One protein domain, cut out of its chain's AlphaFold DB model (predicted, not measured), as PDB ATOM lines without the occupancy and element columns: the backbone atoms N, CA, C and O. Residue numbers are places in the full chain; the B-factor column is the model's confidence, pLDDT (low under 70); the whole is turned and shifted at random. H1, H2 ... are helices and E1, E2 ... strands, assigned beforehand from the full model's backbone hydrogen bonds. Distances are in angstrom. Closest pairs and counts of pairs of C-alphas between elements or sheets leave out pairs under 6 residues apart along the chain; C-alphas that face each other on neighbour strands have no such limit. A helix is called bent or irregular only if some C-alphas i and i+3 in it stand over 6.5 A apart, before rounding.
ATOM      1  N   TYR A   2      19.006  20.824  33.768       67.56
ATOM      2  CA  TYR A   2      17.562  20.596  33.989       67.56
ATOM      3  C   TYR A   2      16.664  21.845  34.064       67.56
ATOM      4  O   TYR A   2      15.508  21.775  33.667       67.56
ATOM      5  N   VAL A   3      17.178  22.998  34.506       71.38
ATOM      6  CA  VAL A   3      16.366  24.225  34.666       71.38
ATOM      7  C   VAL A   3      15.821  24.753  33.337       71.38
ATOM      8  O   VAL A   3      14.653  25.105  33.258       71.38
ATOM      9  N   ARG A   4      16.648  24.776  32.279       71.81
ATOM     10  CA  ARG A   4      16.221  25.243  30.944       71.81
ATOM     11  C   ARG A   4      15.109  24.359  30.384       71.81
ATOM     12  O   ARG A   4      14.046  24.853  30.055       71.81
ATOM     13  N   MET A   5      15.313  23.044  30.423       77.69
ATOM     14  CA  MET A   5      14.292  22.074  30.023       77.69
ATOM     15  C   MET A   5      12.980  22.250  30.807       77.69
ATOM     16  O   MET A   5      11.908  22.146  30.225       77.69
ATOM     17  N   PHE A   6      13.039  22.502  32.119       75.38
ATOM     18  CA  PHE A   6      11.833  22.706  32.925       75.38
ATOM     19  C   PHE A   6      11.115  24.014  32.568       75.38
ATOM     20  O   PHE A   6       9.899  24.005  32.409       75.38
ATOM     21  N   ASN A   7      11.861  25.106  32.370       75.56
ATOM     22  CA  ASN A   7      11.301  26.359  31.862       75.56
ATOM     23  C   ASN A   7      10.579  26.144  30.524       75.56
ATOM     24  O   ASN A   7       9.452  26.597  30.374       75.56
ATOM     25  N   ASP A   8      11.192  25.411  29.594       78.06
ATOM     26  CA  ASP A   8      10.657  25.237  28.241       78.06
ATOM     27  C   ASP A   8       9.467  24.263  28.183       78.06
ATOM     28  O   ASP A   8       8.590  24.400  27.334       78.06
ATOM     29  N   LEU A   9       9.439  23.247  29.053       81.19
ATOM     30  CA  LEU A   9       8.457  22.155  28.975       81.19
ATOM     31  C   LEU A   9       7.364  22.203  30.044       81.19
ATOM     32  O   LEU A   9       6.381  21.463  29.922       81.19
ATOM     33  N   LYS A  10       7.572  22.941  31.140       78.50
ATOM     34  CA  LYS A  10       6.740  22.830  32.349       78.50
ATOM     35  C   LYS A  10       6.342  24.153  32.989       78.50
ATOM     36  O   LYS A  10       5.326  24.140  33.673       78.50
ATOM     37  N   ARG A  11       7.080  25.248  32.787       81.31
ATOM     38  CA  ARG A  11       6.735  26.540  33.396       81.31
ATOM     39  C   ARG A  11       5.565  27.195  32.658       81.31
ATOM     40  O   ARG A  11       5.644  27.407  31.451       81.31
ATOM     41  N   GLY A  12       4.495  27.504  33.384       82.56
ATOM     42  CA  GLY A  12       3.371  28.306  32.901       82.56
ATOM     43  C   GLY A  12       3.655  29.811  32.949       82.56
ATOM     44  O   GLY A  12       4.666  30.249  33.497       82.56
ATOM     45  N   GLU A  13       2.759  30.617  32.378       82.69
ATOM     46  CA  GLU A  13       2.890  32.087  32.387       82.69
ATOM     47  C   GLU A  13       2.740  32.686  33.795       82.69
ATOM     48  O   GLU A  13       3.389  33.685  34.100       82.69
ATOM     49  N   ASP A  14       1.959  32.036  34.660       89.50
ATOM     50  CA  ASP A  14       1.701  32.478  36.037       89.50
ATOM     51  C   ASP A  14       2.685  31.892  37.067       89.50
ATOM     52  O   ASP A  14       2.588  32.174  38.264       89.50
ATOM     53  N   ASP A  15       3.629  31.055  36.632       82.12
ATOM     54  CA  ASP A  15       4.589  30.431  37.536       82.12
ATOM     55  C   ASP A  15       5.732  31.384  37.884       82.12
ATOM     56  O   ASP A  15       6.280  32.109  37.046       82.12
ATOM     57  N   ASN A  16       6.185  31.296  39.133       77.56
ATOM     58  CA  ASN A  16       7.413  31.958  39.541       77.56
ATOM     59  C   ASN A  16       8.620  31.431  38.735       77.56
ATOM     60  O   ASN A  16       8.640  30.271  38.302       77.56
ATOM     61  N   PRO A  17       9.668  32.254  38.561       78.44
ATOM     62  CA  PRO A  17      10.895  31.832  37.900       78.44
ATOM     63  C   PRO A  17      11.464  30.522  38.476       78.44
ATOM     64  O   PRO A  17      11.503  30.318  39.691       78.44
ATOM     65  N   THR A  18      11.892  29.605  37.601       75.62
ATOM     66  CA  THR A  18      12.409  28.300  38.036       75.62
ATOM     67  C   THR A  18      13.770  28.449  38.703       75.62
ATOM     68  O   THR A  18      14.754  28.808  38.056       75.62
ATOM     69  N   VAL A  19      13.835  28.063  39.975       73.25
ATOM     70  CA  VAL A  19      15.071  28.052  40.757       73.25
ATOM     71  C   VAL A  19      15.812  26.735  40.553       73.25
ATOM     72  O   VAL A  19      15.257  25.651  40.738       73.25
ATOM     73  N   GLY A  20      17.089  26.819  40.185       69.81
ATOM     74  CA  GLY A  20      17.967  25.657  40.122       69.81
ATOM     75  C   GLY A  20      18.910  25.608  41.314       69.81
ATOM     76  O   GLY A  20      19.682  26.537  41.542       69.81
ATOM     77  N   ILE A  21      18.898  24.494  42.040       69.50
ATOM     78  CA  ILE A  21      19.827  24.260  43.146       69.50
ATOM     79  C   ILE A  21      20.832  23.204  42.703       69.50
ATOM     80  O   ILE A  21      20.455  22.087  42.345       69.50
ATOM     81  N   ILE A  22      22.117  23.556  42.723       68.94
ATOM     82  CA  ILE A  22      23.199  22.593  42.526       68.94
ATOM     83  C   ILE A  22      23.723  22.198  43.904       68.94
ATOM     84  O   ILE A  22      24.203  23.040  44.664       68.94
ATOM     85  N   LEU A  23      23.622  20.906  44.218       63.62
ATOM     86  CA  LEU A  23      24.136  20.336  45.458       63.62
ATOM     87  C   LEU A  23      25.545  19.796  45.216       63.62
ATOM     88  O   LEU A  23      25.727  18.791  44.530       63.62
ATOM     89  N   CYS A  24      26.540  20.464  45.793       61.66
ATOM     90  CA  CYS A  24      27.932  20.025  45.767       61.66
ATOM     91  C   CYS A  24      28.374  19.631  47.180       61.66
ATOM     92  O   CYS A  24      27.964  20.247  48.168       61.66
ATOM     93  N   ARG A  25      29.228  18.605  47.277       62.31
ATOM     94  CA  ARG A  25      29.836  18.189  48.552       62.31
ATOM     95  C   ARG A  25      30.670  19.320  49.163       62.31
ATOM     96  O   ARG A  25      30.576  19.568  50.360       62.31
ATOM     97  N   ASP A  26      31.394  20.039  48.312       59.94
ATOM     98  CA  ASP A  26      32.223  21.180  48.675       59.94
ATOM     99  C   ASP A  26      31.888  22.374  47.770       59.94
ATOM    100  O   ASP A  26      31.528  22.203  46.603       59.94
ATOM    101  N   LYS A  27      31.966  23.592  48.322       59.25
ATOM    102  CA  LYS A  27      31.669  24.848  47.614       59.25
ATOM    103  C   LYS A  27      32.872  25.218  46.738       59.25
ATOM    104  O   LYS A  27      33.651  26.098  47.073       59.25
ATOM    105  N   GLU A  28      33.077  24.475  45.658       58.41
ATOM    106  CA  GLU A  28      34.171  24.696  44.708       58.41
ATOM    107  C   GLU A  28      33.713  25.744  43.676       58.41
ATOM    108  O   GLU A  28      32.982  25.447  42.730       58.41
ATOM    109  N   GLU A  29      34.076  27.013  43.903       56.69
ATOM    110  CA  GLU A  29      33.650  28.153  43.071       56.69
ATOM    111  C   GLU A  29      34.028  28.010  41.590       56.69
ATOM    112  O   GLU A  29      33.361  28.574  40.722       56.69
ATOM    113  N   THR A  30      35.098  27.274  41.289       57.06
ATOM    114  CA  THR A  30      35.639  27.130  39.935       57.06
ATOM    115  C   THR A  30      34.667  26.374  39.027       57.06
ATOM    116  O   THR A  30      34.339  26.853  37.944       57.06
ATOM    117  N   LEU A  31      34.121  25.243  39.485       57.72
ATOM    118  CA  LEU A  31      33.089  24.484  38.764       57.72
ATOM    119  C   LEU A  31      31.786  25.277  38.595       57.72
ATOM    120  O   LEU A  31      31.137  25.210  37.552       57.72
ATOM    121  N   VAL A  32      31.431  26.064  39.607       58.00
ATOM    122  CA  VAL A  32      30.237  26.916  39.647       58.00
ATOM    123  C   VAL A  32      30.335  28.029  38.591       58.00
ATOM    124  O   VAL A  32      29.423  28.156  37.776       58.00
ATOM    125  N   LYS A  33      31.473  28.737  38.501       53.31
ATOM    126  CA  LYS A  33      31.721  29.836  37.540       53.31
ATOM    127  C   LYS A  33      31.656  29.426  36.062       53.31
ATOM    128  O   LYS A  33      31.266  30.247  35.234       53.31
ATOM    129  N   TYR A  34      32.037  28.192  35.724       50.16
ATOM    130  CA  TYR A  34      31.981  27.677  34.344       50.16
ATOM    131  C   TYR A  34      30.734  26.842  34.045       50.16
ATOM    132  O   TYR A  34      30.427  26.581  32.880       50.16
ATOM    133  N   SER A  35      29.997  26.418  35.074       54.38
ATOM    134  CA  SER A  35      28.655  25.878  34.887       54.38
ATOM    135  C   SER A  35      27.695  26.997  34.458       54.38
ATOM    136  O   SER A  35      28.015  28.176  34.545       54.38
ATOM    137  N   VAL A  36      26.512  26.626  33.971       53.53
ATOM    138  CA  VAL A  36      25.468  27.443  33.299       53.53
ATOM    139  C   VAL A  36      25.014  28.727  34.050       53.53
ATOM    140  O   VAL A  36      24.157  29.456  33.565       53.53
ATOM    141  N   LEU A  37      25.597  29.022  35.209       51.97
ATOM    142  CA  LEU A  37      25.446  30.225  36.026       51.97
ATOM    143  C   LEU A  37      25.791  31.541  35.338       51.97
ATOM    144  O   LEU A  37      25.212  32.554  35.703       51.97
ATOM    145  N   LYS A  38      26.708  31.547  34.362       50.09
ATOM    146  CA  LYS A  38      27.144  32.803  33.726       50.09
ATOM    147  C   LYS A  38      26.000  33.559  33.028       50.09
ATOM    148  O   LYS A  38      26.086  34.772  32.897       50.09
ATOM    149  N   ASP A  39      24.938  32.846  32.645       52.50
ATOM    150  CA  ASP A  39      23.764  33.406  31.962       52.50
ATOM    151  C   ASP A  39      22.455  33.219  32.757       52.50
ATOM    152  O   ASP A  39      21.371  33.368  32.195       52.50
ATOM    153  N   ASN A  40      22.506  32.785  34.024       53.91
ATOM    154  CA  ASN A  40      21.295  32.530  34.805       53.91
ATOM    155  C   ASN A  40      21.467  32.958  36.266       53.91
ATOM    156  O   ASN A  40      21.974  32.192  37.089       53.91
ATOM    157  N   ASP A  41      20.968  34.158  36.568       56.34
ATOM    158  CA  ASP A  41      21.034  34.822  37.879       56.34
ATOM    159  C   ASP A  41      20.323  34.054  39.014       56.34
ATOM    160  O   ASP A  41      20.424  34.433  40.178       56.34
ATOM    161  N   GLN A  42      19.594  32.974  38.701       54.72
ATOM    162  CA  GLN A  42      18.808  32.184  39.663       54.72
ATOM    163  C   GLN A  42      19.321  30.759  39.886       54.72
ATOM    164  O   GLN A  42      18.605  29.895  40.409       54.72
ATOM    165  N   LEU A  43      20.547  30.473  39.459       55.06
ATOM    166  CA  LEU A  43      21.211  29.231  39.820       55.06
ATOM    167  C   LEU A  43      22.011  29.494  41.109       55.06
ATOM    168  O   LEU A  43      22.736  30.476  41.209       55.06
ATOM    169  N   PHE A  44      21.853  28.644  42.124       60.81
ATOM    170  CA  PHE A  44      22.547  28.804  43.408       60.81
ATOM    171  C   PHE A  44      23.287  27.514  43.770       60.81
ATOM    172  O   PHE A  44      22.745  26.409  43.654       60.81
ATOM    173  N   ALA A  45      24.537  27.652  44.214       58.97
ATOM    174  CA  ALA A  45      25.346  26.544  44.713       58.97
ATOM    175  C   ALA A  45      25.366  26.584  46.244       58.97
ATOM    176  O   ALA A  45      25.990  27.463  46.847       58.97
ATOM    177  N   SER A  46      24.678  25.629  46.871       62.38
ATOM    178  CA  SER A  46      24.664  25.478  48.328       62.38
ATOM    179  C   SER A  46      25.450  24.238  48.744       62.38
ATOM    180  O   SER A  46      25.473  23.220  48.045       62.38
ATOM    181  N   LYS A  47      26.125  24.334  49.891       61.38
ATOM    182  CA  LYS A  47      26.892  23.228  50.463       61.38
ATOM    183  C   LYS A  47      25.928  22.152  50.951       61.38
ATOM    184  O   LYS A  47      25.086  22.409  51.809       61.38
ATOM    185  N   TYR A  48      26.091  20.933  50.451       56.12
ATOM    186  CA  TYR A  48      25.301  19.797  50.904       56.12
ATOM    187  C   TYR A  48      25.700  19.384  52.332       56.12
ATOM    188  O   TYR A  48      26.871  19.111  52.605       56.12
ATOM    189  N   ARG A  49      24.726  19.327  53.253       60.00
ATOM    190  CA  ARG A  49      24.882  18.719  54.585       60.00
ATOM    191  C   ARG A  49      24.156  17.372  54.601       60.00
ATOM    192  O   ARG A  49      23.029  17.273  54.131       60.00
ATOM    193  N   LEU A  50      24.799  16.346  55.161       65.62
ATOM    194  CA  LEU A  50      24.255  14.980  55.263       65.62
ATOM    195  C   LEU A  50      23.076  14.858  56.244       65.62
ATOM    196  O   LEU A  50      22.402  13.833  56.265       65.62
ATOM    197  N   VAL A  51      22.839  15.887  57.059       73.00
ATOM    198  CA  VAL A  51      21.764  15.945  58.053       73.00
ATOM    199  C   VAL A  51      20.947  17.204  57.792       73.00
ATOM    200  O   VAL A  51      21.520  18.286  57.631       73.00
ATOM    201  N   LEU A  52      19.622  17.046  57.730       75.75
ATOM    202  CA  LEU A  52      18.691  18.164  57.615       75.75
ATOM    203  C   LEU A  52      18.743  18.972  58.926       75.75
ATOM    204  O   LEU A  52      18.583  18.366  59.989       75.75
ATOM    205  N   PRO A  53      18.999  20.290  58.883       79.06
ATOM    206  CA  PRO A  53      18.982  21.116  60.082       79.06
ATOM    207  C   PRO A  53      17.581  21.133  60.693       79.06
ATOM    208  O   PRO A  53      16.580  20.882  60.017       79.06
ATOM    209  N   THR A  54      17.509  21.457  61.976       87.50
ATOM    210  CA  THR A  54      16.227  21.739  62.618       87.50
ATOM    211  C   THR A  54      15.611  23.021  62.048       87.50
ATOM    212  O   THR A  54      16.306  23.880  61.502       87.50
ATOM    213  N   GLU A  55      14.293  23.167  62.183       86.88
ATOM    214  CA  GLU A  55      13.568  24.354  61.709       86.88
ATOM    215  C   GLU A  55      14.121  25.649  62.322       86.88
ATOM    216  O   GLU A  55      14.307  26.640  61.616       86.88
ATOM    217  N   GLN A  56      14.477  25.611  63.610       90.19
ATOM    218  CA  GLN A  56      15.060  26.752  64.312       90.19
ATOM    219  C   GLN A  56      16.429  27.140  63.741       90.19
ATOM    220  O   GLN A  56      16.663  28.309  63.445       90.19
ATOM    221  N   GLU A  57      17.318  26.166  63.529       86.38
ATOM    222  CA  GLU A  57      18.646  26.419  62.956       86.38
ATOM    223  C   GLU A  57      18.553  26.986  61.536       86.38
ATOM    224  O   GLU A  57      19.342  27.853  61.159       86.38
ATOM    225  N   LEU A  58      17.583  26.514  60.745       84.50
ATOM    226  CA  LEU A  58      17.338  27.038  59.407       84.50
ATOM    227  C   LEU A  58      16.839  28.490  59.462       84.50
ATOM    228  O   LEU A  58      17.337  29.331  58.714       84.50
ATOM    229  N   ALA A  59      15.890  28.792  60.351       86.50
ATOM    230  CA  ALA A  59      15.351  30.139  60.526       86.50
ATOM    231  C   ALA A  59      16.430  31.139  60.975       86.50
ATOM    232  O   ALA A  59      16.521  32.243  60.429       86.50
ATOM    233  N   ASP A  60      17.284  30.732  61.916       91.12
ATOM    234  CA  ASP A  60      18.381  31.556  62.425       91.12
ATOM    235  C   ASP A  60      19.411  31.861  61.329       91.12
ATOM    236  O   ASP A  60      19.905  32.990  61.224       91.12
ATOM    237  N   GLU A  61      19.714  30.874  60.483       85.94
ATOM    238  CA  GLU A  61      20.644  31.049  59.371       85.94
ATOM    239  C   GLU A  61      20.064  31.950  58.275       85.94
ATOM    240  O   GLU A  61      20.752  32.858  57.809       85.94
ATOM    241  N   LEU A  62      18.779  31.800  57.933       85.25
ATOM    242  CA  LEU A  62      18.096  32.723  57.020       85.25
ATOM    243  C   LEU A  62      18.122  34.163  57.543       85.25
ATOM    244  O   LEU A  62      18.412  35.092  56.791       85.25
ATOM    245  N   ALA A  63      17.844  34.368  58.833       89.88
ATOM    246  CA  ALA A  63      17.881  35.695  59.443       89.88
ATOM    247  C   ALA A  63      19.296  36.302  59.454       89.88
ATOM    248  O   ALA A  63      19.455  37.527  59.409       89.88
ATOM    249  N   ARG A  64      20.339  35.470  59.537       88.12
ATOM    250  CA  ARG A  64      21.739  35.897  59.410       88.12
ATOM    251  C   ARG A  64      22.053  36.333  57.978       88.12
ATOM    252  O   ARG A  64      22.511  37.456  57.792       88.12
ATOM    253  N   GLU A  65      21.744  35.497  56.991       82.62
ATOM    254  CA  GLU A  65      21.983  35.768  55.564       82.62
ATOM    255  C   GLU A  65      21.222  37.016  55.086       82.62
ATOM    256  O   GLU A  65      21.795  37.902  54.457       82.62
ATOM    257  N   LEU A  66      19.948  37.163  55.468       86.62
ATOM    258  CA  LEU A  66      19.148  38.345  55.130       86.62
ATOM    259  C   LEU A  66      19.727  39.643  55.708       86.62
ATOM    260  O   LEU A  66      19.608  40.689  55.071       86.62
ATOM    261  N   ARG A  67      20.337  39.601  56.901       88.81
ATOM    262  CA  ARG A  67      21.034  40.768  57.469       88.81
ATOM    263  C   ARG A  67      22.265  41.123  56.647       88.81
ATOM    264  O   ARG A  67      22.391  42.275  56.252       88.81
ATOM    265  N   ILE A  68      23.092  40.134  56.315       86.00
ATOM    266  CA  ILE A  68      24.301  40.323  55.502       86.00
ATOM    267  C   ILE A  68      23.947  40.929  54.137       86.00
ATOM    268  O   ILE A  68      24.558  41.910  53.725       86.00
ATOM    269  N   ILE A  69      22.921  40.404  53.459       83.25
ATOM    270  CA  ILE A  69      22.473  40.917  52.154       83.25
ATOM    271  C   ILE A  69      21.969  42.364  52.268       83.25
ATOM    272  O   ILE A  69      22.260  43.186  51.402       83.25
ATOM    273  N   ARG A  70      21.229  42.701  53.332       82.81
ATOM    274  CA  ARG A  70      20.744  44.073  53.564       82.81
ATOM    275  C   ARG A  70      21.879  45.053  53.843       82.81
ATOM    276  O   ARG A  70      21.817  46.181  53.373       82.81
ATOM    277  N   GLU A  71      22.892  44.623  54.585       79.62
ATOM    278  CA  GLU A  71      24.078  45.430  54.882       79.62
ATOM    279  C   GLU A  71      24.950  45.633  53.631       79.62
ATOM    280  O   GLU A  71      25.466  46.725  53.419       79.62
ATOM    281  N   GLN A  72      25.050  44.628  52.754       66.31
ATOM    282  CA  GLN A  72      25.785  44.714  51.483       66.31
ATOM    283  C   GLN A  72      25.028  45.482  50.385       66.31
ATOM    284  O   GLN A  72      25.648  46.096  49.521       66.31
ATOM    285  N   GLY A  73      23.693  45.487  50.410       56.94
ATOM    286  CA  GLY A  73      22.856  46.242  49.470       56.94
ATOM    287  C   GLY A  73      22.821  47.758  49.710       56.94
ATOM    288  O   GLY A  73      22.201  48.469  48.925       56.94
ATOM    289  N   GLY A  74      23.464  48.253  50.773       49.53
ATOM    290  CA  GLY A  74      23.540  49.677  51.116       49.53
ATOM    291  C   GLY A  74      24.656  50.472  50.425       49.53
ATOM    292  O   GLY A  74      24.719  51.675  50.644       49.53
TER     293      GLY A  74
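AT A GLANCE: This is residues 2 to 74 of the 78 residues of the protein "YhcG_C domain-containing protein" of hydrothermal vent metagenome (UniProt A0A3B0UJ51). This is a small, loose assembly: two short parallel strands, E1 and E2, form a sheet in the middle, H1 lies toward one end beyond the start of E1, and the long helix H4, in the free stretch of residues 51 to 74, sticks out off to one side of the strands, away from H1. Two short helices, H2 and H3, lie in the crossover from E1 to E2, near E2. The printed part has 73 residues with four named helices and two named strands in the order H1, E1, H2, H3, E2, H4, and its class is mixed, helices and strands. The whole is loose, with a radius of gyration of the C-alphas of 15.0 A and spans of 36 by 31 by 31 A.

IN THESE COORDINATES: H1, residues 2 to 10, begins at C-alpha 2 at (17.562, 20.596, 33.989) and is 11.2 A long. E1, residues 20 to 24, is 12.8 A long. H2 covers residues 29 to 34 and H3 residues 36 to 39; H3 is neither bent nor irregular, but only just: C-alphas 36 and 39 are 6.3 A apart. E2, residues 43 to 47, is 13.5 A long and begins at C-alpha 43 at (21.211, 29.231, 39.820). H4, residues 55 to 72, is the longest helix at 25.9 A and ends at C-alpha 72 at (25.785, 44.714, 51.483).

HOW THE PARTS SIT: E1 and E2 are parallel neighbours, with 29 degrees between their directions. C-alphas 20 and 43 face each other at 4.8 A. N 22 and O 44 are within hydrogen-bond range at 3.1 A, as are N 44 and O 20 at 3.1 A. E1, H2, H3 and E2 make a strand-helix-strand unit, two parallel neighbour strands with helices between them, and its crossover is right-handed. The closest C-alphas of H2 and E2, those of Val 32 and Ala 45, are 7.1 A apart. The closest of H3 and E2, those of Leu 37 and Leu 43, are 5.8 A apart. H2 and H3 meet only through their link. The closest C-alphas of H1 and E1, those of Val 3 and Gly 20, are 5.9 A apart. H1 is apart from E2, and H4 is apart from H1, H2, H3 and E1. In H1, H2 and H4 every O i to N i+4 pair is within hydrogen-bond range; H3 is too short for such a pair.

THE WHOLE: The two C-alphas farthest apart, those of Leu 9 and Gly 74, are 38.4 A apart. Residues 51 to 74, of which 55 to 72 belong to H4, stand free; the body without them spans 35 by 25 by 14 A. The printed part has no cut, and no link is long. The mean pLDDT of the printed part is 70.8, with residue 2, residues 20 to 50 and residues 72 to 74 under 70.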